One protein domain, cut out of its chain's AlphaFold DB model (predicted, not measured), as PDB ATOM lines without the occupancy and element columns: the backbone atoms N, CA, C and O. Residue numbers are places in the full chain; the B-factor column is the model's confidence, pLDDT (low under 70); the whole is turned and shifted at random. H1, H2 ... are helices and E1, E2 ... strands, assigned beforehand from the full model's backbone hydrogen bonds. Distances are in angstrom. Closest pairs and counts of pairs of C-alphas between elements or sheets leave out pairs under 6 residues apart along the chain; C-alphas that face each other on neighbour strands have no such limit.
ATOM      1  N   LYS A 715     127.056 149.955 194.232       89.06
ATOM      2  CA  LYS A 715     127.619 150.854 195.258       89.06
ATOM      3  C   LYS A 715     128.751 150.141 196.023       89.06
ATOM      4  O   LYS A 715     128.552 148.987 196.401       89.06
ATOM      5  N   PRO A 716     129.870 150.806 196.384       86.56
ATOM      6  CA  PRO A 716     130.995 150.159 197.075       86.56
ATOM      7  C   PRO A 716     130.632 149.409 198.368       86.56
ATOM      8  O   PRO A 716     131.200 148.355 198.632       86.56
ATOM      9  N   ARG A 717     129.650 149.897 199.147       88.00
ATOM     10  CA  ARG A 717     129.127 149.174 200.326       88.00
ATOM     11  C   ARG A 717     128.452 147.853 199.941       88.00
ATOM     12  O   ARG A 717     128.748 146.832 200.537       88.00
ATOM     13  N   HIS A 718     127.604 147.866 198.914       91.50
ATOM     14  CA  HIS A 718     126.908 146.674 198.426       91.50
ATOM     15  C   HIS A 718     127.885 145.673 197.784       91.50
ATOM     16  O   HIS A 718     127.778 144.483 198.040       91.50
ATOM     17  N   MET A 719     128.911 146.140 197.058       92.94
ATOM     18  CA  MET A 719     130.026 145.287 196.614       92.94
ATOM     19  C   MET A 719     130.772 144.633 197.796       92.94
ATOM     20  O   MET A 719     131.216 143.497 197.675       92.94
ATOM     21  N   GLY A 720     130.885 145.323 198.939       91.19
ATOM     22  CA  GLY A 720     131.359 144.736 200.197       91.19
ATOM     23  C   GLY A 720     130.490 143.556 200.632       91.19
ATOM     24  O   GLY A 720     130.986 142.437 200.676       91.19
ATOM     25  N   ASN A 721     129.188 143.791 200.830       93.06
ATOM     26  CA  ASN A 721     128.228 142.744 201.196       93.06
ATOM     27  C   ASN A 721     128.284 141.535 200.242       93.06
ATOM     28  O   ASN A 721     128.381 140.411 200.710       93.06
ATOM     29  N   LEU A 722     128.302 141.750 198.918       94.88
ATOM     30  CA  LEU A 722     128.403 140.669 197.924       94.88
ATOM     31  C   LEU A 722     129.709 139.861 198.051       94.88
ATOM     32  O   LEU A 722     129.708 138.645 197.861       94.88
ATOM     33  N   CYS A 723     130.831 140.514 198.380       95.00
ATOM     34  CA  CYS A 723     132.086 139.815 198.666       95.00
ATOM     35  C   CYS A 723     131.990 138.984 199.951       95.00
ATOM     36  O   CYS A 723     132.578 137.907 200.014       95.00
ATOM     37  N   ASP A 724     131.256 139.459 200.955       94.19
ATOM     38  CA  ASP A 724     131.069 138.756 202.221       94.19
ATOM     39  C   ASP A 724     130.081 137.578 202.073       94.19
ATOM     40  O   ASP A 724     130.360 136.491 202.579       94.19
ATOM     41  N   THR A 725     129.005 137.708 201.287       95.44
ATOM     42  CA  THR A 725     128.144 136.578 200.880       95.44
ATOM     43  C   THR A 725     128.957 135.524 200.124       95.44
ATOM     44  O   THR A 725     128.970 134.355 200.511       95.44
ATOM     45  N   LEU A 726     129.743 135.933 199.118       95.94
ATOM     46  CA  LEU A 726     130.641 135.035 198.381       95.94
ATOM     47  C   LEU A 726     131.655 134.322 199.298       95.94
ATOM     48  O   LEU A 726     131.979 133.160 199.058       95.94
ATOM     49  N   ARG A 727     132.168 134.986 200.342       95.62
ATOM     50  CA  ARG A 727     133.096 134.369 201.307       95.62
ATOM     51  C   ARG A 727     132.440 133.249 202.113       95.62
ATOM     52  O   ARG A 727     133.096 132.230 202.303       95.62
ATOM     53  N   HIS A 728     131.180 133.401 202.522       94.94
ATOM     54  CA  HIS A 728     130.426 132.317 203.165       94.94
ATOM     55  C   HIS A 728     130.193 131.145 202.199       94.94
ATOM     56  O   HIS A 728     130.482 130.006 202.549       94.94
ATOM     57  N   VAL A 729     129.758 131.417 200.961       94.75
ATOM     58  CA  VAL A 729     129.521 130.382 199.930       94.75
ATOM     59  C   VAL A 729     130.796 129.582 199.638       94.75
ATOM     60  O   VAL A 729     130.782 128.352 199.645       94.75
ATOM     61  N   LEU A 730     131.930 130.266 199.447       96.12
ATOM     62  CA  LEU A 730     133.224 129.615 199.221       96.12
ATOM     63  C   LEU A 730     133.741 128.869 200.461       96.12
ATOM     64  O   LEU A 730     134.414 127.856 200.297       96.12
ATOM     65  N   ALA A 731     133.449 129.339 201.679       95.75
ATOM     66  CA  ALA A 731     133.814 128.634 202.908       95.75
ATOM     67  C   ALA A 731     132.996 127.350 203.101       95.75
ATOM     68  O   ALA A 731     133.580 126.310 203.385       95.75
ATOM     69  N   GLN A 732     131.677 127.407 202.888       94.62
ATOM     70  CA  GLN A 732     130.787 126.247 202.978       94.62
ATOM     71  C   GLN A 732     131.192 125.173 201.961       94.62
ATOM     72  O   GLN A 732     131.520 124.054 202.350       94.62
ATOM     73  N   HIS A 733     131.314 125.540 200.677       94.94
ATOM     74  CA  HIS A 733     131.762 124.611 199.631       94.94
ATOM     75  C   HIS A 733     133.146 124.021 199.934       94.94
ATOM     76  O   HIS A 733     133.399 122.845 199.678       94.94
ATOM     77  N   LEU A 734     134.053 124.810 200.520       96.06
ATOM     78  CA  LEU A 734     135.360 124.321 200.949       96.06
ATOM     79  C   LEU A 734     135.265 123.320 202.111       96.06
ATOM     80  O   LEU A 734     135.961 122.306 202.082       96.06
ATOM     81  N   GLN A 735     134.421 123.572 203.112       95.50
ATOM     82  CA  GLN A 735     134.178 122.641 204.218       95.50
ATOM     83  C   GLN A 735     133.582 121.322 203.707       95.50
ATOM     84  O   GLN A 735     134.069 120.254 204.082       95.50
ATOM     85  N   ASP A 736     132.626 121.381 202.779       94.38
ATOM     86  CA  ASP A 736     132.005 120.201 202.168       94.38
ATOM     87  C   ASP A 736     133.015 119.391 201.330       94.38
ATOM     88  O   ASP A 736     133.104 118.165 201.456       94.38
ATOM     89  N   VAL A 737     133.849 120.057 200.521       94.44
ATOM     90  CA  VAL A 737     134.945 119.424 199.758       94.44
ATOM     91  C   VAL A 737     135.982 118.780 200.687       94.44
ATOM     92  O   VAL A 737     136.412 117.650 200.440       94.44
ATOM     93  N   LEU A 738     136.373 119.454 201.773       94.19
ATOM     94  CA  LEU A 738     137.332 118.930 202.750       94.19
ATOM     95  C   LEU A 738     136.766 117.753 203.556       94.19
ATOM     96  O   LEU A 738     137.501 116.801 203.818       94.19
ATOM     97  N   GLY A 739     135.479 117.786 203.913       93.88
ATOM     98  CA  GLY A 739     134.786 116.689 204.589       93.88
ATOM     99  C   GLY A 739     134.711 115.435 203.717       93.88
ATOM    100  O   GLY A 739     135.131 114.358 204.146       93.88
ATOM    101  N   ASN A 740     134.283 115.587 202.459       92.88
ATOM    102  CA  ASN A 740     134.272 114.495 201.481       92.88
ATOM    103  C   ASN A 740     135.683 113.936 201.229       92.88
ATOM    104  O   ASN A 740     135.868 112.719 201.210       92.88
ATOM    105  N   PHE A 741     136.699 114.800 201.112       92.94
ATOM    106  CA  PHE A 741     138.094 114.374 200.962       92.94
ATOM    107  C   PHE A 741     138.608 113.606 202.185       92.94
ATOM    108  O   PHE A 741     139.230 112.557 202.026       92.94
ATOM    109  N   ALA A 742     138.316 114.067 203.405       91.50
ATOM    110  CA  ALA A 742     138.694 113.366 204.630       91.50
ATOM    111  C   ALA A 742     138.023 111.984 204.731       91.50
ATOM    112  O   ALA A 742     138.703 110.993 205.002       91.50
ATOM    113  N   GLN A 743     136.718 111.890 204.444       92.88
ATOM    114  CA  GLN A 743     135.991 110.617 204.442       92.88
ATOM    115  C   GLN A 743     136.543 109.645 203.390       92.88
ATOM    116  O   GLN A 743     136.796 108.481 203.703       92.88
ATOM    117  N   ASN A 744     136.782 110.122 202.165       91.75
ATOM    118  CA  ASN A 744     137.375 109.341 201.082       91.75
ATOM    119  C   ASN A 744     138.763 108.795 201.467       91.75
ATOM    120  O   ASN A 744     139.003 107.590 201.377       91.75
ATOM    121  N   LYS A 823     149.157 124.701 190.656       85.12
ATOM    122  CA  LYS A 823     150.181 124.684 189.589       85.12
ATOM    123  C   LYS A 823     151.087 123.464 189.792       85.12
ATOM    124  O   LYS A 823     151.266 123.046 190.936       85.12
ATOM    125  N   GLU A 824     151.704 122.960 188.726       77.62
ATOM    126  CA  GLU A 824     152.545 121.749 188.762       77.62
ATOM    127  C   GLU A 824     153.782 121.882 189.672       77.62
ATOM    128  O   GLU A 824     154.249 120.889 190.224       77.62
ATOM    129  N   GLU A 825     154.306 123.097 189.879       80.44
ATOM    130  CA  GLU A 825     155.477 123.345 190.732       80.44
ATOM    131  C   GLU A 825     155.135 123.480 192.229       80.44
ATOM    132  O   GLU A 825     156.034 123.636 193.059       80.44
ATOM    133  N   TYR A 826     153.848 123.482 192.591       86.00
ATOM    134  CA  TYR A 826     153.373 123.782 193.941       86.00
ATOM    135  C   TYR A 826     153.028 122.521 194.740       86.00
ATOM    136  O   TYR A 826     152.400 121.588 194.255       86.00
ATOM    137  N   SER A 827     153.397 122.509 196.025       85.06
ATOM    138  CA  SER A 827     153.149 121.359 196.902       85.06
ATOM    139  C   SER A 827     151.655 121.201 197.234       85.06
ATOM    140  O   SER A 827     151.118 121.936 198.067       85.06
ATOM    141  N   THR A 828     151.005 120.190 196.651       86.50
ATOM    142  CA  THR A 828     149.608 119.800 196.936       86.50
ATOM    143  C   THR A 828     149.365 119.574 198.430       86.50
ATOM    144  O   THR A 828     148.356 120.014 198.972       86.50
ATOM    145  N   ALA A 829     150.335 118.979 199.132       86.44
ATOM    146  CA  ALA A 829     150.301 118.785 200.580       86.44
ATOM    147  C   ALA A 829     150.180 120.105 201.374       86.44
ATOM    148  O   ALA A 829     149.454 120.163 202.367       86.44
ATOM    149  N   TYR A 830     150.848 121.178 200.924       90.81
ATOM    150  CA  TYR A 830     150.654 122.515 201.494       90.81
ATOM    151  C   TYR A 830     149.290 123.093 201.114       90.81
ATOM    152  O   TYR A 830     148.644 123.692 201.967       90.81
ATOM    153  N   ALA A 831     148.842 122.919 199.866       92.88
ATOM    154  CA  ALA A 831     147.541 123.421 199.425       92.88
ATOM    155  C   ALA A 831     146.396 122.821 200.261       92.88
ATOM    156  O   ALA A 831     145.562 123.578 200.751       92.88
ATOM    157  N   ILE A 832     146.418 121.505 200.515       92.00
ATOM    158  CA  ILE A 832     145.476 120.802 201.404       92.00
ATOM    159  C   ILE A 832     145.516 121.400 202.816       92.00
ATOM    160  O   ILE A 832     144.494 121.885 203.296       92.00
ATOM    161  N   HIS A 833     146.687 121.440 203.466       92.06
ATOM    162  CA  HIS A 833     146.814 121.990 204.823       92.06
ATOM    163  C   HIS A 833     146.386 123.463 204.889       92.06
ATOM    164  O   HIS A 833     145.767 123.897 205.862       92.06
ATOM    165  N   ARG A 834     146.728 124.281 203.887       94.56
ATOM    166  CA  ARG A 834     146.376 125.702 203.912       94.56
ATOM    167  C   ARG A 834     144.882 125.904 203.705       94.56
ATOM    168  O   ARG A 834     144.309 126.742 204.392       94.56
ATOM    169  N   LEU A 835     144.259 125.129 202.821       95.19
ATOM    170  CA  LEU A 835     142.814 125.142 202.621       95.19
ATOM    171  C   LEU A 835     142.057 124.622 203.850       95.19
ATOM    172  O   LEU A 835     141.056 125.229 204.209       95.19
ATOM    173  N   GLN A 836     142.577 123.620 204.567       93.88
ATOM    174  CA  GLN A 836     142.052 123.228 205.883       93.88
ATOM    175  C   GLN A 836     142.025 124.420 206.850       93.88
ATOM    176  O   GLN A 836     140.959 124.756 207.353       93.88
ATOM    177  N   THR A 837     143.139 125.144 207.010       93.81
ATOM    178  CA  THR A 837     143.170 126.354 207.858       93.81
ATOM    179  C   THR A 837     142.317 127.513 207.334       93.81
ATOM    180  O   THR A 837     141.938 128.389 208.100       93.81
ATOM    181  N   LEU A 838     142.014 127.571 206.037       94.75
ATOM    182  CA  LEU A 838     141.092 128.573 205.490       94.75
ATOM    183  C   LEU A 838     139.620 128.193 205.704       94.75
ATOM    184  O   LEU A 838     138.799 129.097 205.777       94.75
ATOM    185  N   GLY A 839     139.300 126.902 205.826       92.19
ATOM    186  CA  GLY A 839     137.961 126.392 206.135       92.19
ATOM    187  C   GLY A 839     137.664 126.215 207.630       92.19
ATOM    188  O   GLY A 839     136.580 125.745 207.961       92.19
ATOM    189  N   GLU A 840     138.591 126.567 208.533       91.00
ATOM    190  CA  GLU A 840     138.389 126.501 209.995       91.00
ATOM    191  C   GLU A 840     137.222 127.388 210.471       91.00
ATOM    192  O   GLU A 840     136.530 127.028 211.423       91.00
ATOM    193  N   ASP A 841     136.965 128.514 209.798       84.31
ATOM    194  CA  ASP A 841     135.759 129.319 209.977       84.31
ATOM    195  C   ASP A 841     134.910 129.360 208.695       84.31
ATOM    196  O   ASP A 841     135.416 129.326 207.572       84.31
ATOM    197  N   GLY A 842     133.587 129.474 208.854       88.56
ATOM    198  CA  GLY A 842     132.617 129.561 207.750       88.56
ATOM    199  C   GLY A 842     132.672 130.876 206.957       88.56
ATOM    200  O   GLY A 842     131.667 131.296 206.393       88.56
ATOM    201  N   PHE A 843     133.819 131.566 206.963       91.88
ATOM    202  CA  PHE A 843     133.998 132.888 206.369       91.88
ATOM    203  C   PHE A 843     135.407 133.151 205.801       91.88
ATOM    204  O   PHE A 843     135.652 134.247 205.294       91.88
ATOM    205  N   LEU A 844     136.350 132.200 205.840       93.69
ATOM    206  CA  LEU A 844     137.737 132.376 205.372       93.69
ATOM    207  C   LEU A 844     138.511 133.483 206.131       93.69
ATOM    208  O   LEU A 844     139.273 134.250 205.529       93.69
ATOM    209  N   GLY A 845     138.290 133.669 207.433       88.88
ATOM    210  CA  GLY A 845     138.927 134.700 208.267       88.88
ATOM    211  C   GLY A 845     140.461 134.614 208.357       88.88
ATOM    212  O   GLY A 845     141.124 135.659 208.297       88.88
ATOM    213  N   PRO A 846     141.086 133.417 208.394       91.50
ATOM    214  CA  PRO A 846     142.545 133.256 208.366       91.50
ATOM    215  C   PRO A 846     143.248 133.698 207.067       91.50
ATOM    216  O   PRO A 846     144.478 133.622 206.994       91.50
ATOM    217  N   TYR A 847     142.504 134.160 206.056       94.38
ATOM    218  CA  TYR A 847     142.971 134.560 204.722       94.38
ATOM    219  C   TYR A 847     144.031 135.685 204.700       94.38
ATOM    220  O   TYR A 847     144.028 136.628 205.503       94.38
ATOM    221  N   ARG A 848     144.960 135.582 203.742       92.25
ATOM    222  CA  ARG A 848     146.104 136.472 203.491       92.25
ATOM    223  C   ARG A 848     146.330 136.646 201.982       92.25
ATOM    224  O   ARG A 848     147.043 135.879 201.352       92.25
ATOM    225  N   TRP A 849     145.752 137.691 201.394       90.31
ATOM    226  CA  TRP A 849     145.801 137.932 199.940       90.31
ATOM    227  C   TRP A 849     147.215 138.039 199.325       90.31
ATOM    228  O   TRP A 849     147.401 137.704 198.160       90.31
ATOM    229  N   ASP A 850     148.194 138.533 200.091       87.31
ATOM    230  CA  ASP A 850     149.573 138.824 199.666       87.31
ATOM    231  C   ASP A 850     150.570 137.699 199.993       87.31
ATOM    232  O   ASP A 850     151.762 137.827 199.696       87.31
ATOM    233  N   SER A 851     150.108 136.642 200.668       87.88
ATOM    234  CA  SER A 851     150.955 135.654 201.336       87.88
ATOM    235  C   SER A 851     150.200 134.339 201.608       87.88
ATOM    236  O   SER A 851     149.238 134.021 200.910       87.88
ATOM    237  N   GLY A 852     150.659 133.530 202.566       87.81
ATOM    238  CA  GLY A 852     150.088 132.220 202.878       87.81
ATOM    239  C   GLY A 852     150.461 131.720 204.278       87.81
ATOM    240  O   GLY A 852     150.972 132.474 205.112       87.81
ATOM    241  N   GLY A 853     150.189 130.443 204.553       87.25
ATOM    242  CA  GLY A 853     150.405 129.819 205.863       87.25
ATOM    243  C   GLY A 853     151.852 129.390 206.134       87.25
ATOM    244  O   GLY A 853     152.668 129.253 205.226       87.25
ATOM    245  N   LYS A 854     152.176 129.121 207.405       88.06
ATOM    246  CA  LYS A 854     153.435 128.444 207.763       88.06
ATOM    247  C   LYS A 854     153.412 127.006 207.227       88.06
ATOM    248  O   LYS A 854     152.392 126.335 207.354       88.06
ATOM    249  N   TRP A 855     154.530 126.511 206.701       88.75
ATOM    250  CA  TRP A 855     154.652 125.150 206.169       88.75
ATOM    251  C   TRP A 855     155.925 124.464 206.661       88.75
ATOM    252  O   TRP A 855     157.008 125.046 206.598       88.75
ATOM    253  N   LYS A 856     155.800 123.229 207.173       86.06
ATOM    254  CA  LYS A 856     156.915 122.430 207.732       86.06
ATOM    255  C   LYS A 856     157.834 123.267 208.658       86.06
ATOM    256  O   LYS A 856     159.056 123.248 208.538       86.06
ATOM    257  N   GLY A 857     157.221 124.067 209.538       83.12
ATOM    258  CA  GLY A 857     157.885 124.974 210.491       83.12
ATOM    259  C   GLY A 857     158.375 126.320 209.928       83.12
ATOM    260  O   GLY A 857     158.626 127.241 210.705       83.12
ATOM    261  N   LYS A 858     158.477 126.482 208.604       86.44
ATOM    262  CA  LYS A 858     158.933 127.721 207.951       86.44
ATOM    263  C   LYS A 858     157.762 128.692 207.712       86.44
ATOM    264  O   LYS A 858     156.645 128.236 207.465       86.44
ATOM    265  N   PRO A 859     157.967 130.021 207.771       85.56
ATOM    266  CA  PRO A 859     156.972 130.982 207.294       85.56
ATOM    267  C   PRO A 859     156.839 130.916 205.764       85.56
ATOM    268  O   PRO A 859     157.785 130.532 205.078       85.56
ATOM    269  N   TRP A 860     155.688 131.334 205.232       90.62
ATOM    270  CA  TRP A 860     155.518 131.533 203.791       90.62
ATOM    271  C   TRP A 860     156.476 132.618 203.282       90.62
ATOM    272  O   TRP A 860     156.572 133.697 203.875       90.62
ATOM    273  N   THR A 861     157.155 132.353 202.167       83.44
ATOM    274  CA  THR A 861     157.950 133.337 201.421       83.44
ATOM    275  C   THR A 861     157.672 133.193 199.929       83.44
ATOM    276  O   THR A 861     157.254 132.133 199.464       83.44
ATOM    277  N   LYS A 862     157.924 134.258 199.162       76.06
ATOM    278  CA  LYS A 862     157.664 134.290 197.711       76.06
ATOM    279  C   LYS A 862     158.469 133.241 196.941       76.06
ATOM    280  O   LYS A 862     157.993 132.707 195.948       76.06
ATOM    281  N   ASP A 863     159.661 132.929 197.437       75.56
ATOM    282  CA  ASP A 863     160.619 132.009 196.818       75.56
ATOM    283  C   ASP A 863     160.382 130.538 197.220       75.56
ATOM    284  O   ASP A 863     161.092 129.648 196.761       75.56
ATOM    285  N   ALA A 864     159.397 130.258 198.085       73.62
ATOM    286  CA  ALA A 864     159.151 128.921 198.637       73.62
ATOM    287  C   ALA A 864     158.439 127.943 197.679       73.62
ATOM    288  O   ALA A 864     158.228 126.793 198.060       73.62
ATOM    289  N   MET A 865     158.036 128.391 196.482       80.81
ATOM    290  CA  MET A 865     157.166 127.652 195.549       80.81
ATOM    291  C   MET A 865     155.870 127.145 196.212       80.81
ATOM    292  O   MET A 865     155.457 125.997 196.056       80.81
ATOM    293  N   LEU A 866     155.227 128.031 196.978       87.75
ATOM    294  CA  LEU A 866     153.936 127.800 197.626       87.75
ATOM    295  C   LEU A 866     152.919 128.844 197.135       87.75
ATOM    296  O   LEU A 866     153.265 130.029 197.102       87.75
ATOM    297  N   PRO A 867     151.670 128.462 196.814       91.25
ATOM    298  CA  PRO A 867     150.645 129.416 196.413       91.25
ATOM    299  C   PRO A 867     150.317 130.392 197.545       91.25
ATOM    300  O   PRO A 867     150.398 130.064 198.737       91.25
ATOM    301  N   SER A 868     149.921 131.595 197.149       92.56
ATOM    302  CA  SER A 868     149.236 132.549 198.021       92.56
ATOM    303  C   SER A 868     147.785 132.128 198.274       92.56
ATOM    304  O   SER A 868     147.193 131.386 197.482       92.56
ATOM    305  N   ASP A 869     147.159 132.640 199.336       95.06
ATOM    306  CA  ASP A 869     145.748 132.330 199.597       95.06
ATOM    307  C   ASP A 869     144.826 132.855 198.485       95.06
ATOM    308  O   ASP A 869     143.800 132.247 198.200       95.06
ATOM    309  N   ALA A 870     145.180 133.958 197.819       94.75
ATOM    310  CA  ALA A 870     144.391 134.485 196.704       94.75
ATOM    311  C   ALA A 870     144.423 133.556 195.472       94.75
ATOM    312  O   ALA A 870     143.421 133.437 194.767       94.75
ATOM    313  N   GLU A 871     145.533 132.851 195.233       93.56
ATOM    314  CA  GLU A 871     145.615 131.803 194.206       93.56
ATOM    315  C   GLU A 871     144.851 130.535 194.612       93.56
ATOM    316  O   GLU A 871     144.194 129.933 193.763       93.56
ATOM    317  N   LEU A 872     144.878 130.157 195.899       95.25
ATOM    318  CA  LEU A 872     144.082 129.042 196.431       95.25
ATOM    319  C   LEU A 872     142.575 129.310 196.293       95.25
ATOM    320  O   LEU A 872     141.854 128.461 195.775       95.25
ATOM    321  N   ILE A 873     142.103 130.504 196.669       96.50
ATOM    322  CA  ILE A 873     140.692 130.904 196.535       96.50
ATOM    323  C   ILE A 873     140.259 131.001 195.063       96.50
ATOM    324  O   ILE A 873     139.153 130.582 194.723       96.50
ATOM    325  N   MET A 874     141.126 131.476 194.164       96.25
ATOM    326  CA  MET A 874     140.830 131.462 192.726       96.25
ATOM    327  C   MET A 874     140.780 130.030 192.159       96.25
ATOM    328  O   MET A 874     139.918 129.744 191.329       96.25
ATOM    329  N   ASN A 875     141.637 129.107 192.620       95.38
ATOM    330  CA  ASN A 875     141.553 127.698 192.215       95.38
ATOM    331  C   ASN A 875     140.293 127.007 192.757       95.38
ATOM    332  O   ASN A 875     139.646 126.282 192.009       95.38
ATOM    333  N   LEU A 876     139.926 127.270 194.016       96.44
ATOM    334  CA  LEU A 876     138.690 126.801 194.649       96.44
ATOM    335  C   LEU A 876     137.458 127.234 193.841       96.44
ATOM    336  O   LEU A 876     136.646 126.389 193.478       96.44
ATOM    337  N   PHE A 877     137.361 128.518 193.483       95.56
ATOM    338  CA  PHE A 877     136.282 129.029 192.632       95.56
ATOM    339  C   PHE A 877     136.276 128.385 191.235       95.56
ATOM    340  O   PHE A 877     135.218 128.001 190.737       95.56
ATOM    341  N   CYS A 878     137.449 128.214 190.610       94.12
ATOM    342  CA  CYS A 878     137.541 127.534 189.316       94.12
ATOM    343  C   CYS A 878     137.097 126.068 189.401       94.12
ATOM    344  O   CYS A 878     136.381 125.618 188.516       94.12
ATOM    345  N   ALA A 879     137.494 125.338 190.446       93.12
ATOM    346  CA  ALA A 879     137.125 123.941 190.664       93.12
ATOM    347  C   ALA A 879     135.627 123.772 190.975       93.12
ATOM    348  O   ALA A 879     134.988 122.893 190.406       93.12
ATOM    349  N   MET A 880     135.058 124.669 191.789       91.75
ATOM    350  CA  MET A 880     133.621 124.738 192.078       91.75
ATOM    351  C   MET A 880     132.792 124.919 190.798       91.75
ATOM    352  O   MET A 880     131.767 124.267 190.631       91.75
ATOM    353  N   LEU A 881     133.245 125.758 189.857       89.31
ATOM    354  CA  LEU A 881     132.589 125.887 188.552       89.31
ATOM    355  C   LEU A 881     132.967 124.779 187.557       89.31
ATOM    356  O   LEU A 881     132.137 124.445 186.718       89.31
ATOM    357  N   ASP A 882     134.154 124.168 187.647       88.56
ATOM    358  CA  ASP A 882     134.492 122.964 186.869       88.56
ATOM    359  C   ASP A 882     133.509 121.806 187.179       88.56
ATOM    360  O   ASP A 882     133.219 121.030 186.275       88.56
ATOM    361  N   ASP A 883     132.963 121.716 188.405       84.94
ATOM    362  CA  ASP A 883     131.942 120.726 188.811       84.94
ATOM    363  C   ASP A 883     130.505 121.050 188.349       84.94
ATOM    364  O   ASP A 883     129.698 120.143 188.155       84.94
ATOM    365  N   VAL A 884     130.164 122.330 188.153       78.94
ATOM    366  CA  VAL A 884     128.826 122.757 187.681       78.94
ATOM    367  C   VAL A 884     128.710 122.688 186.148       78.94
ATOM    368  O   VAL A 884     127.609 122.646 185.594       78.94
ATOM    369  N   LEU A 885     129.839 122.662 185.434       71.56
ATOM    370  CA  LEU A 885     129.887 122.529 183.980       71.56
ATOM    371  C   LEU A 885     130.029 121.048 183.549       71.56
ATOM    372  O   LEU A 885     130.782 120.300 184.163       71.56
ATOM    373  N   PRO A 886     129.394 120.607 182.444       62.38
ATOM    374  CA  PRO A 886     129.550 119.258 181.911       62.38
ATOM    375  C   PRO A 886     130.972 119.056 181.371       62.38
ATOM    376  O   PRO A 886     131.317 119.494 180.269       62.38
ATOM    377  N   ALA A 887     131.796 118.382 182.168       60.50
ATOM    378  CA  ALA A 887     133.151 117.988 181.816       60.50
ATOM    379  C   ALA A 887     133.154 117.005 180.627       60.50
ATOM    380  O   ALA A 887     132.328 116.094 180.556       60.50
ATOM    381  N   THR A 888     134.094 117.158 179.684       53.59
ATOM    382  CA  THR A 888     134.205 116.223 178.541       53.59
ATOM    383  C   THR A 888     134.958 114.925 178.868       53.59
ATOM    384  O   THR A 888     134.986 114.003 178.052       53.59
ATOM    385  N   SER A 889     135.537 114.838 180.067       54.72
ATOM    386  CA  SER A 889     136.079 113.636 180.711       54.72
ATOM    387  C   SER A 889     136.217 113.880 182.221       54.72
ATOM    388  O   SER A 889     136.228 115.037 182.642       54.72
ATOM    389  N   ASP A 890     136.410 112.826 183.023       52.03
ATOM    390  CA  ASP A 890     136.606 112.893 184.489       52.03
ATOM    391  C   ASP A 890     137.725 113.859 184.946       52.03
ATOM    392  O   ASP A 890     137.792 114.228 186.117       52.03
ATOM    393  N   THR A 891     138.629 114.255 184.040       58.56
ATOM    394  CA  THR A 891     139.762 115.157 184.306       58.56
ATOM    395  C   THR A 891     139.719 116.463 183.501       58.56
ATOM    396  O   THR A 891     140.721 117.178 183.459       58.56
ATOM    397  N   ASP A 892     138.627 116.767 182.794       68.12
ATOM    398  CA  ASP A 892     138.473 118.054 182.106       68.12
ATOM    399  C   ASP A 892     138.170 119.164 183.122       68.12
ATOM    400  O   ASP A 892     137.466 118.963 184.108       68.12
ATOM    401  N   ARG A 893     138.708 120.358 182.869       83.25
ATOM    402  CA  ARG A 893     138.523 121.551 183.708       83.25
ATOM    403  C   ARG A 893     137.905 122.662 182.859       83.25
ATOM    404  O   ARG A 893     138.615 123.576 182.420       83.25
ATOM    405  N   PRO A 894     136.616 122.519 182.492       83.25
ATOM    406  CA  PRO A 894     135.978 123.334 181.465       83.25
ATOM    407  C   PRO A 894     135.906 124.818 181.837       83.25
ATOM    408  O   PRO A 894     136.107 125.659 180.957       83.25
ATOM    409  N   PHE A 895     135.698 125.165 183.114       89.06
ATOM    410  CA  PHE A 895     135.713 126.561 183.548       89.06
ATOM    411  C   PHE A 895     137.141 127.092 183.498       89.06
ATOM    412  O   PHE A 895     137.413 128.101 182.841       89.06
ATOM    413  N   ARG A 896     138.073 126.371 184.134       89.56
ATOM    414  CA  ARG A 896     139.473 126.794 184.262       89.56
ATOM    415  C   ARG A 896     140.163 126.983 182.906       89.56
ATOM    416  O   ARG A 896     141.048 127.824 182.790       89.56
ATOM    417  N   ARG A 897     139.741 126.234 181.879       86.62
ATOM    418  CA  ARG A 897     140.257 126.288 180.499       86.62
ATOM    419  C   ARG A 897     139.626 127.376 179.620       86.62
ATOM    420  O   ARG A 897     140.279 127.828 178.681       86.62
ATOM    421  N   ALA A 898     138.374 127.769 179.869       85.31
ATOM    422  CA  ALA A 898     137.636 128.711 179.014       85.31
ATOM    423  C   ALA A 898     137.471 130.118 179.617       85.31
ATOM    424  O   ALA A 898     137.361 131.094 178.872       85.31
ATOM    425  N   HIS A 899     137.459 130.223 180.948       89.06
ATOM    426  CA  HIS A 899     137.043 131.418 181.691       89.06
ATOM    427  C   HIS A 899     138.058 131.890 182.745       89.06
ATOM    428  O   HIS A 899     137.832 132.913 183.392       89.06
ATOM    429  N   TYR A 900     139.203 131.214 182.874       91.88
ATOM    430  CA  TYR A 900     140.334 131.665 183.686       91.88
ATOM    431  C   TYR A 900     141.630 131.726 182.863       91.88
ATOM    432  O   TYR A 900     141.858 130.900 181.982       91.88
ATOM    433  N   ALA A 901     142.498 132.696 183.162       89.81
ATOM    434  CA  ALA A 901     143.846 132.779 182.606       89.81
ATOM    435  C   ALA A 901     144.883 133.142 183.693       89.81
ATOM    436  O   ALA A 901     144.770 134.197 184.324       89.81
ATOM    437  N   PRO A 902     145.939 132.331 183.909       85.75
ATOM    438  CA  PRO A 902     146.971 132.611 184.914       85.75
ATOM    439  C   PRO A 902     147.938 133.743 184.514       85.75
ATOM    440  O   PRO A 902     148.842 134.073 185.278       85.75
ATOM    441  N   SER A 903     147.771 134.335 183.330       83.38
ATOM    442  CA  SER A 903     148.557 135.461 182.819       83.38
ATOM    443  C   SER A 903     147.723 136.328 181.855       83.38
ATOM    444  O   SER A 903     146.670 135.880 181.386       83.38
ATOM    445  N   PRO A 904     148.146 137.569 181.538       81.69
ATOM    446  CA  PRO A 904     147.408 138.444 180.627       81.69
ATOM    447  C   PRO A 904     147.314 137.885 179.193       81.69
ATOM    448  O   PRO A 904     148.319 137.416 178.650       81.69
ATOM    449  N   PRO A 905     146.149 137.982 178.520       76.50
ATOM    450  CA  PRO A 905     145.987 137.483 177.155       76.50
ATOM    451  C   PRO A 905     146.828 138.286 176.149       76.50
ATOM    452  O   PRO A 905     146.664 139.494 175.982       76.50
ATOM    453  N   THR A 906     147.694 137.597 175.407       66.12
ATOM    454  CA  THR A 906     148.750 138.193 174.561       66.12
ATOM    455  C   THR A 906     148.277 138.863 173.261       66.12
ATOM    456  O   THR A 906     149.106 139.300 172.462       66.12
ATOM    457  N   LYS A 907     146.962 138.951 173.000       58.28
ATOM    458  CA  LYS A 907     146.390 139.517 171.758       58.28
ATOM    459  C   LYS A 907     145.148 140.374 172.029       58.28
ATOM    460  O   LYS A 907     144.021 139.885 172.021       58.28
ATOM    461  N   SER A 908     145.356 141.683 172.165       54.66
ATOM    462  CA  SER A 908     144.311 142.691 172.419       54.66
ATOM    463  C   SER A 908     143.209 142.769 171.348       54.66
ATOM    464  O   SER A 908     142.089 143.173 171.648       54.66
ATOM    465  N   ALA A 909     143.469 142.316 170.119       46.16
ATOM    466  CA  ALA A 909     142.470 142.278 169.046       46.16
ATOM    467  C   ALA A 909     141.292 141.306 169.300       46.16
ATOM    468  O   ALA A 909     140.283 141.392 168.602       46.16
ATOM    469  N   SER A 910     141.404 140.389 170.272       54.91
ATOM    470  CA  SER A 910     140.429 139.309 170.504       54.91
ATOM    471  C   SER A 910     139.563 139.467 171.762       54.91
ATOM    472  O   SER A 910     138.785 138.568 172.060       54.91
ATOM    473  N   ILE A 911     139.659 140.588 172.490       65.00
ATOM    474  CA  ILE A 911     138.922 140.823 173.753       65.00
ATOM    475  C   ILE A 911     137.391 140.802 173.526       65.00
ATOM    476  O   ILE A 911     136.616 140.402 174.394       65.00
ATOM    477  N   ARG A 912     136.938 141.195 172.328       61.91
ATOM    478  CA  ARG A 912     135.521 141.286 171.948       61.91
ATOM    479  C   ARG A 912     134.843 139.906 171.981       61.91
ATOM    480  O   ARG A 912     135.105 139.064 171.131       61.91
ATOM    481  N   GLY A 913     133.945 139.705 172.946       68.38
ATOM    482  CA  GLY A 913     133.206 138.452 173.146       68.38
ATOM    483  C   GLY A 913     133.827 137.481 174.156       68.38
ATOM    484  O   GLY A 913     133.183 136.487 174.486       68.38
ATOM    485  N   MET A 914     135.021 137.770 174.690       80.56
ATOM    486  CA  MET A 914     135.583 137.018 175.816       80.56
ATOM    487  C   MET A 914     134.848 137.358 177.120       80.56
ATOM    488  O   MET A 914     134.458 138.505 177.344       80.56
ATOM    489  N   PHE A 915     134.688 136.344 177.968       87.75
ATOM    490  CA  PHE A 915     134.200 136.441 179.343       87.75
ATOM    491  C   PHE A 915     135.158 135.615 180.199       87.75
ATOM    492  O   PHE A 915     135.105 134.389 180.130       87.75
ATOM    493  N   LEU A 916     136.081 136.255 180.920       90.94
ATOM    494  CA  LEU A 916     137.094 135.553 181.723       90.94
ATOM    495  C   LEU A 916     137.627 136.398 182.883       90.94
ATOM    496  O   LEU A 916     137.576 137.627 182.839       90.94
ATOM    497  N   ILE A 917     138.199 135.734 183.884       95.06
ATOM    498  CA  ILE A 917     139.070 136.335 184.901       95.06
ATOM    499  C   ILE A 917     140.524 136.060 184.496       95.06
ATOM    500  O   ILE A 917     140.854 134.937 184.110       95.06
ATOM    501  N   PHE A 918     141.417 137.046 184.603       92.94
ATOM    502  CA  PHE A 918     142.855 136.826 184.412       92.94
ATOM    503  C   PHE A 918     143.704 137.394 185.547       92.94
ATOM    504  O   PHE A 918     143.390 138.431 186.133       92.94
ATOM    505  N   CYS A 919     144.818 136.720 185.828       90.94
ATOM    506  CA  CYS A 919     145.845 137.223 186.730       90.94
ATOM    507  C   CYS A 919     146.701 138.267 185.989       90.94
ATOM    508  O   CYS A 919     147.455 137.946 185.070       90.94
ATOM    509  N   SER A 920     146.559 139.540 186.364       88.38
ATOM    510  CA  SER A 920     147.323 140.662 185.805       88.38
ATOM    511  C   SER A 920     148.719 140.793 186.423       88.38
ATOM    512  O   SER A 920     149.601 141.376 185.795       88.38
ATOM    513  N   GLN A 921     148.913 140.288 187.643       84.88
ATOM    514  CA  GLN A 921     150.193 140.225 188.353       84.88
ATOM    515  C   GLN A 921     150.149 139.059 189.348       84.88
ATOM    516  O   GLN A 921     149.160 138.905 190.056       84.88
ATOM    517  N   VAL A 922     151.217 138.254 189.407       79.31
ATOM    518  CA  VAL A 922     151.266 137.027 190.233       79.31
ATOM    519  C   VAL A 922     151.741 137.303 191.669       79.31
ATOM    520  O   VAL A 922     151.284 136.662 192.605       79.31
ATOM    521  N   SER A 923     152.636 138.280 191.874       79.81
ATOM    522  CA  SER A 923     153.096 138.699 193.210       79.81
ATOM    523  C   SER A 923     153.213 140.237 193.307       79.81
ATOM    524  O   SER A 923     154.057 140.812 192.608       79.81
ATOM    525  N   PRO A 924     152.462 140.898 194.213       82.69
ATOM    526  CA  PRO A 924     151.271 140.352 194.871       82.69
ATOM    527  C   PRO A 924     150.195 139.957 193.832       82.69
ATOM    528  O   PRO A 924     150.196 140.527 192.737       82.69
ATOM    529  N   PRO A 925     149.295 139.010 194.147       88.19
ATOM    530  CA  PRO A 925     148.201 138.632 193.258       88.19
ATOM    531  C   PRO A 925     147.285 139.818 192.931       88.19
ATOM    532  O   PRO A 925     146.854 140.550 193.825       88.19
ATOM    533  N   ASN A 926     146.978 139.999 191.648       90.88
ATOM    534  CA  ASN A 926     146.029 141.000 191.164       90.88
ATOM    535  C   ASN A 926     145.223 140.433 189.989       90.88
ATOM    536  O   ASN A 926     145.780 140.168 188.921       90.88
ATOM    537  N   PHE A 927     143.922 140.260 190.183       94.69
ATOM    538  CA  PHE A 927     142.971 139.747 189.205       94.69
ATOM    539  C   PHE A 927     142.183 140.879 188.545       94.69
ATOM    540  O   PHE A 927     141.838 141.879 189.176       94.69
ATOM    541  N   LYS A 928     141.877 140.693 187.261       94.25
ATOM    542  CA  LYS A 928     141.027 141.574 186.450       94.25
ATOM    543  C   LYS A 928     140.024 140.740 185.661       94.25
ATOM    544  O   LYS A 928     140.274 139.569 185.373       94.25
ATOM    545  N   VAL A 929     138.899 141.348 185.301       94.94
ATOM    546  CA  VAL A 929     137.830 140.695 184.531       94.94
ATOM    547  C   VAL A 929     137.848 141.215 183.096       94.94
ATOM    548  O   VAL A 929     138.132 142.385 182.849       94.94
ATOM    549  N   ILE A 930     137.543 140.349 182.136       91.25
ATOM    550  CA  ILE A 930     137.178 140.731 180.772       91.25
ATOM    551  C   ILE A 930     135.707 140.390 180.582       91.25
ATOM    552  O   ILE A 930     135.318 139.233 180.736       91.25
ATOM    553  N   ALA A 931     134.910 141.396 180.234       89.12
ATOM    554  CA  ALA A 931     133.485 141.271 179.960       89.12
ATOM    555  C   ALA A 931     133.069 142.293 178.895       89.12
ATOM    556  O   ALA A 931     133.641 143.378 178.803       89.12
ATOM    557  N   ASN A 932     132.081 141.944 178.065       84.19
ATOM    558  CA  ASN A 932     131.517 142.826 177.030       84.19
ATOM    559  C   ASN A 932     132.555 143.489 176.080       84.19
ATOM    560  O   ASN A 932     132.316 144.545 175.501       84.19
ATOM    561  N   GLY A 933     133.734 142.876 175.903       81.19
ATOM    562  CA  GLY A 933     134.823 143.433 175.089       81.19
ATOM    563  C   GLY A 933     135.694 144.501 175.767       81.19
ATOM    564  O   GLY A 933     136.593 145.022 175.108       81.19
ATOM    565  N   ALA A 934     135.475 144.790 177.051       86.25
ATOM    566  CA  ALA A 934     136.296 145.675 177.873       86.25
ATOM    567  C   ALA A 934     137.142 144.884 178.889       86.25
ATOM    568  O   ALA A 934     136.816 143.748 179.241       86.25
ATOM    569  N   VAL A 935     138.220 145.504 179.378       90.00
ATOM    570  CA  VAL A 935     138.962 145.044 180.563       90.00
ATOM    571  C   VAL A 935     138.475 145.859 181.752       90.00
ATOM    572  O   VAL A 935     138.584 147.083 181.745       90.00
ATOM    573  N   TRP A 936     137.945 145.187 182.763       92.44
ATOM    574  CA  TRP A 936     137.499 145.802 184.005       92.44
ATOM    575  C   TRP A 936     138.667 145.858 184.995       92.44
ATOM    576  O   TRP A 936     139.177 144.829 185.450       92.44
ATOM    577  N   GLU A 937     139.116 147.079 185.287       90.25
ATOM    578  CA  GLU A 937     140.066 147.368 186.362       90.25
ATOM    579  C   GLU A 937     139.393 147.140 187.723       90.25
ATOM    580  O   GLU A 937     138.234 147.493 187.927       90.25
ATOM    581  N   ILE A 938     140.133 146.552 188.661       91.56
ATOM    582  CA  ILE A 938     139.675 146.243 190.017       91.56
ATOM    583  C   ILE A 938     140.774 146.700 190.972       91.56
ATOM    584  O   ILE A 938     141.960 146.556 190.660       91.56
ATOM    585  N   LEU A 939     140.396 147.248 192.128       88.06
ATOM    586  CA  LEU A 939     141.356 147.658 193.151       88.06
ATOM    587  C   LEU A 939     142.226 146.458 193.577       88.06
ATOM    588  O   LEU A 939     141.678 145.416 193.951       88.06
ATOM    589  N   PRO A 940     143.566 146.570 193.545       87.12
ATOM    590  CA  PRO A 940     144.448 145.565 194.127       87.12
ATOM    591  C   PRO A 940     144.290 145.503 195.653       87.12
ATOM    592  O   PRO A 940     143.911 146.488 196.288       87.12
ATOM    593  N   GLY A 941     144.632 144.369 196.268       87.69
ATOM    594  CA  GLY A 941     144.606 144.213 197.727       87.69
ATOM    595  C   GLY A 941     143.641 143.141 198.228       87.69
ATOM    596  O   GLY A 941     143.203 142.263 197.487       87.69
ATOM    597  N   LYS A 942     143.301 143.211 199.523       88.88
ATOM    598  CA  LYS A 942     142.632 142.120 200.256       88.88
ATOM    599  C   LYS A 942     141.319 141.612 199.640       88.88
ATOM    600  O   LYS A 942     141.061 140.414 199.705       88.88
ATOM    601  N   THR A 943     140.509 142.485 199.041       91.12
ATOM    602  CA  THR A 943     139.208 142.136 198.442       91.12
ATOM    603  C   THR A 943     139.283 141.797 196.953       91.12
ATOM    604  O   THR A 943     138.281 141.364 196.399       91.12
ATOM    605  N   ASN A 944     140.438 141.969 196.301       94.75
ATOM    606  CA  ASN A 944     140.576 141.912 194.843       94.75
ATOM    607  C   ASN A 944     140.059 140.596 194.227       94.75
ATOM    608  O   ASN A 944     139.283 140.638 193.277       94.75
ATOM    609  N   VAL A 945     140.420 139.441 194.803       96.25
ATOM    610  CA  VAL A 945     139.971 138.124 194.311       96.25
ATOM    611  C   VAL A 945     138.448 137.960 194.401       96.25
ATOM    612  O   VAL A 945     137.820 137.506 193.449       96.25
ATOM    613  N   PHE A 946     137.838 138.407 195.504       96.94
ATOM    614  CA  PHE A 946     136.392 138.326 195.721       96.94
ATOM    615  C   PHE A 946     135.644 139.297 194.799       96.94
ATOM    616  O   PHE A 946     134.684 138.900 194.150       96.94
ATOM    617  N   GLN A 947     136.139 140.529 194.642       95.50
ATOM    618  CA  GLN A 947     135.574 141.509 193.707       95.50
ATOM    619  C   GLN A 947     135.680 141.045 192.249       95.50
ATOM    620  O   GLN A 947     134.742 141.253 191.487       95.50
ATOM    621  N   ALA A 948     136.769 140.374 191.856       96.81
ATOM    622  CA  ALA A 948     136.907 139.790 190.520       96.81
ATOM    623  C   ALA A 948     135.892 138.667 190.264       96.81
ATOM    624  O   ALA A 948     135.303 138.617 189.185       96.81
ATOM    625  N   ILE A 949     135.636 137.813 191.259       97.19
ATOM    626  CA  ILE A 949     134.616 136.763 191.171       97.19
ATOM    627  C   ILE A 949     133.204 137.374 191.117       97.19
ATOM    628  O   ILE A 949     132.448 137.057 190.200       97.19
ATOM    629  N   VAL A 950     132.861 138.301 192.023       96.56
ATOM    630  CA  VAL A 950     131.553 138.987 192.028       96.56
ATOM    631  C   VAL A 950     131.316 139.733 190.712       96.56
ATOM    632  O   VAL A 950     130.251 139.594 190.121       96.56
ATOM    633  N   LEU A 951     132.297 140.482 190.197       95.62
ATOM    634  CA  LEU A 951     132.156 141.204 188.927       95.62
ATOM    635  C   LEU A 951     132.052 140.259 187.721       95.62
ATOM    636  O   LEU A 951     131.266 140.525 186.814       95.62
ATOM    637  N   PHE A 952     132.773 139.135 187.708       95.38
ATOM    638  CA  PHE A 952     132.609 138.112 186.671       95.38
ATOM    639  C   PHE A 952     131.198 137.500 186.694       95.38
ATOM    640  O   PHE A 952     130.539 137.430 185.656       95.38
ATOM    641  N   LEU A 953     130.698 137.117 187.872       93.88
ATOM    642  CA  LEU A 953     129.350 136.568 188.032       93.88
ATOM    643  C   LEU A 953     128.266 137.607 187.690       93.88
ATOM    644  O   LEU A 953     127.298 137.278 187.005       93.88
ATOM    645  N   HIS A 954     128.471 138.877 188.054       93.56
ATOM    646  CA  HIS A 954     127.618 139.990 187.637       93.56
ATOM    647  C   HIS A 954     127.579 140.110 186.105       93.56
ATOM    648  O   HIS A 954     126.502 140.151 185.518       93.56
ATOM    649  N   ALA A 955     128.734 140.059 185.431       92.25
ATOM    650  CA  ALA A 955     128.802 140.080 183.971       92.25
ATOM    651  C   ALA A 955     128.055 138.903 183.310       92.25
ATOM    652  O   ALA A 955     127.490 139.078 182.227       92.25
ATOM    653  N   VAL A 956     128.006 137.726 183.946       91.19
ATOM    654  CA  VAL A 956     127.194 136.586 183.484       91.19
ATOM    655  C   VAL A 956     125.694 136.827 183.729       91.19
ATOM    656  O   VAL A 956     124.895 136.610 182.813       91.19
ATOM    657  N   LYS A 957     125.298 137.348 184.902       91.50
ATOM    658  CA  LYS A 957     123.902 137.741 185.198       91.50
ATOM    659  C   LYS A 957     123.400 138.781 184.183       91.50
ATOM    660  O   LYS A 957     122.336 138.592 183.601       91.50
ATOM    661  N   THR A 958     124.199 139.814 183.888       90.44
ATOM    662  CA  THR A 958     123.842 140.930 182.990       90.44
ATOM    663  C   THR A 958     123.922 140.596 181.496       90.44
ATOM    664  O   THR A 958     122.959 140.828 180.773       90.44
ATOM    665  N   TYR A 959     125.058 140.096 180.992       89.50
ATOM    666  CA  TYR A 959     125.311 139.992 179.540       89.50
ATOM    667  C   TYR A 959     125.084 138.595 178.955       89.50
ATOM    668  O   TYR A 959     125.235 138.401 177.745       89.50
ATOM    669  N   LYS A 960     124.775 137.606 179.799       86.44
ATOM    670  CA  LYS A 960     124.506 136.220 179.391       86.44
ATOM    671  C   LYS A 960     123.226 135.647 180.005       86.44
ATOM    672  O   LYS A 960     123.007 134.442 179.926       86.44
ATOM    673  N   SER A 961     122.388 136.484 180.621       86.06
ATOM    674  CA  SER A 961     121.123 136.072 181.251       86.06
ATOM    675  C   SER A 961     121.295 134.893 182.223       86.06
ATOM    676  O   SER A 961     120.507 133.944 182.221       86.06
ATOM    677  N   GLY A 962     122.376 134.913 183.008       84.12
ATOM    678  CA  GLY A 962     122.713 133.874 183.985       84.12
ATOM    679  C   GLY A 962     123.260 132.560 183.412       84.12
ATOM    680  O   GLY A 962     123.389 131.594 184.159       84.12
ATOM    681  N   HIS A 963     123.587 132.499 182.117       82.69
ATOM    682  CA  HIS A 963     124.087 131.286 181.461       82.69
ATOM    683  C   HIS A 963     125.565 131.391 181.056       82.69
ATOM    684  O   HIS A 963     126.040 132.439 180.625       82.69
ATOM    685  N   LEU A 964     126.309 130.287 181.131       81.75
ATOM    686  CA  LEU A 964     127.701 130.204 180.686       81.75
ATOM    687  C   LEU A 964     127.833 129.086 179.646       81.75
ATOM    688  O   LEU A 964     127.929 127.907 179.970       81.75
ATOM    689  N   GLY A 965     127.752 129.457 178.365       74.56
ATOM    690  CA  GLY A 965     127.563 128.482 177.287       74.56
ATOM    691  C   GLY A 965     126.168 127.860 177.372       74.56
ATOM    692  O   GLY A 965     125.179 128.586 177.350       74.56
ATOM    693  N   ASN A 966     126.098 126.534 177.497       69.44
ATOM    694  CA  ASN A 966     124.839 125.791 177.639       69.44
ATOM    695  C   ASN A 966     124.399 125.614 179.108       69.44
ATOM    696  O   ASN A 966     123.421 124.918 179.364       69.44
ATOM    697  N   ILE A 967     125.139 126.171 180.074       69.25
ATOM    698  CA  ILE A 967     124.968 125.875 181.497       69.25
ATOM    699  C   ILE A 967     124.268 127.034 182.192       69.25
ATOM    700  O   ILE A 967     124.603 128.195 181.969       69.25
ATOM    701  N   ASN A 968     123.306 126.700 183.043       81.44
ATOM    702  CA  ASN A 968     122.555 127.626 183.874       81.44
ATOM    703  C   ASN A 968     123.290 127.827 185.218       81.44
ATOM    704  O   ASN A 968     123.567 126.849 185.908       81.44
ATOM    705  N   LEU A 969     123.602 129.076 185.582       87.31
ATOM    706  CA  LEU A 969     124.221 129.446 186.865       87.31
ATOM    707  C   LEU A 969     123.262 130.207 187.803       87.31
ATOM    708  O   LEU A 969     123.718 130.766 188.799       87.31
ATOM    709  N   HIS A 970     121.952 130.246 187.515       86.06
ATOM    710  CA  HIS A 970     120.963 131.022 188.282       86.06
ATOM    711  C   HIS A 970     120.992 130.710 189.780       86.06
ATOM    712  O   HIS A 970     121.058 131.652 190.550       86.06
ATOM    713  N   VAL A 971     121.094 129.444 190.203       86.31
ATOM    714  CA  VAL A 971     121.152 129.079 191.640       86.31
ATOM    715  C   VAL A 971     122.306 129.783 192.374       86.31
ATOM    716  O   VAL A 971     122.103 130.378 193.429       86.31
ATOM    717  N   LEU A 972     123.508 129.794 191.786       87.12
ATOM    718  CA  LEU A 972     124.682 130.478 192.349       87.12
ATOM    719  C   LEU A 972     124.546 132.012 192.282       87.12
ATOM    720  O   LEU A 972     125.083 132.730 193.125       87.12
ATOM    721  N   LEU A 973     123.840 132.531 191.276       90.81
ATOM    722  CA  LEU A 973     123.592 133.965 191.100       90.81
ATOM    723  C   LEU A 973     122.464 134.495 191.998       90.81
ATOM    724  O   LEU A 973     122.491 135.669 192.357       90.81
ATOM    725  N   GLU A 974     121.497 133.663 192.358       89.38
ATOM    726  CA  GLU A 974     120.462 133.946 193.353       89.38
ATOM    727  C   GLU A 974     121.085 133.914 194.752       89.38
ATOM    728  O   GLU A 974     120.950 134.868 195.512       89.38
ATOM    729  N   GLU A 975     121.889 132.890 195.053       88.62
ATOM    730  CA  GLU A 975     122.601 132.778 196.329       88.62
ATOM    731  C   GLU A 975     123.592 133.925 196.601       88.62
ATOM    732  O   GLU A 975     123.760 134.313 197.757       88.62
ATOM    733  N   ILE A 976     124.237 134.487 195.573       90.62
ATOM    734  CA  ILE A 976     125.224 135.568 195.750       90.62
ATOM    735  C   ILE A 976     124.613 136.974 195.678       90.62
ATOM    736  O   ILE A 976     125.115 137.859 196.368       90.62
ATOM    737  N   PHE A 977     123.588 137.211 194.850       90.62
ATOM    738  CA  PHE A 977     123.053 138.566 194.609       90.62
ATOM    739  C   PHE A 977     121.657 138.824 195.183       90.62
ATOM    740  O   PHE A 977     121.299 139.992 195.337       90.62
ATOM    741  N   ASP A 978     120.874 137.775 195.454       78.38
ATOM    742  CA  ASP A 978     119.458 137.886 195.820       78.38
ATOM    743  C   ASP A 978     119.176 137.356 197.255       78.38
ATOM    744  O   ASP A 978     118.017 137.255 197.661       78.38
ATOM    745  N   LYS A 979     120.246 137.079 198.027       58.03
ATOM    746  CA  LYS A 979     120.281 136.945 199.499       58.03
ATOM    747  C   LYS A 979     120.795 138.237 200.152       58.03
ATOM    748  O   LYS A 979     120.189 138.643 201.166       58.03
TER     749      LYS A 979
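Overview. This is residues 715 to 744 and 823 to 979 of the 979 residues of an uncharacterized protein of Aphanomyces astaci (UniProt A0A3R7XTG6). A small three-stranded sheet has H5 packed along one face, with H3 beside H5 in the same layer, and the long H1 crosses these two helices on their side away from the sheet. H2 and the long loop of residues 839 to 868 lie toward one end, H6 packs on H1 and H5, and little H4 packs on H3. The printed part has 187 residues, with six named helices and three named strands in the order H1 H2 H3 H4 E1 E2 E3 H5 H6; the sheet, E1 - E2 - E3, is antiparallel and the class is mostly helix. The whole is compact, with a radius of gyration of the C-alphas of 16.3 A, and rounded, spanning 47 by 41 by 35 A.

Along the chain. Find C-alpha 916 at (137.094, 135.553, 181.723), where E1, residues 916 to 921, begins; it runs 15.4 A. E2 is residues 926 to 931, 16.8 A, and E3 residues 934 to 936. Next look at H5, residues 944 to 959, 21.7 A, and H3, residues 869 to 884, 22.8 A. H1, residues 716 to 744, starts at C-alpha 716, (130.995, 150.159, 197.075), and runs 41.5 A. The shorter helices are H2, residues 828 to 838, H4, residues 894 to 898, and H6, residues 970 to 977, ending at (123.053, 138.566, 194.609).

Arrangement. The strands form a meander, each the antiparallel neighbour of the one before, in two hairpins: look for N 918 and O 928 at 2.9 A, and N 936 and O 929 at 2.8 A. H3 and H5 are on one face, making two layers. H5 lies over E2 at a height over the sheet of 8.2 A, along the strands; the closest C-alphas, of Lys 928 and Ala 948, are 6.1 A apart. H1 touches H5 about perpendicular at 78 degrees, C-alphas 723 and 946 being closest at 5.4 A. H1 also touches H3, C-alphas 730 and 877 at 7.3 A, and H6, C-alphas 725 and 976 at 6.0 A. H2 only just touches H3, with 3 pairs of C-alphas within 8 A, the closest 831 and 872 at 7.2 A. H4 touches H3, C-alphas 882 and 895 at 5.0 A. Every O i to N i+4 pair is within hydrogen-bond range in H1, H2, H4, H5 and H6, and 11 of 12 in H3.

Size, cuts and confidence. The farthest C-alphas, of Gly 857 and Ser 961, are 48.3 A apart. Residues 745 to 822 are not printed; C-alphas 744 and 823 are 23.1 A apart across the cut. The links H2 to H3 and H4 to E1 are long. pLDDT is under 70 at residues 886 to 892, 906 to 913, 966 to 967 and 979.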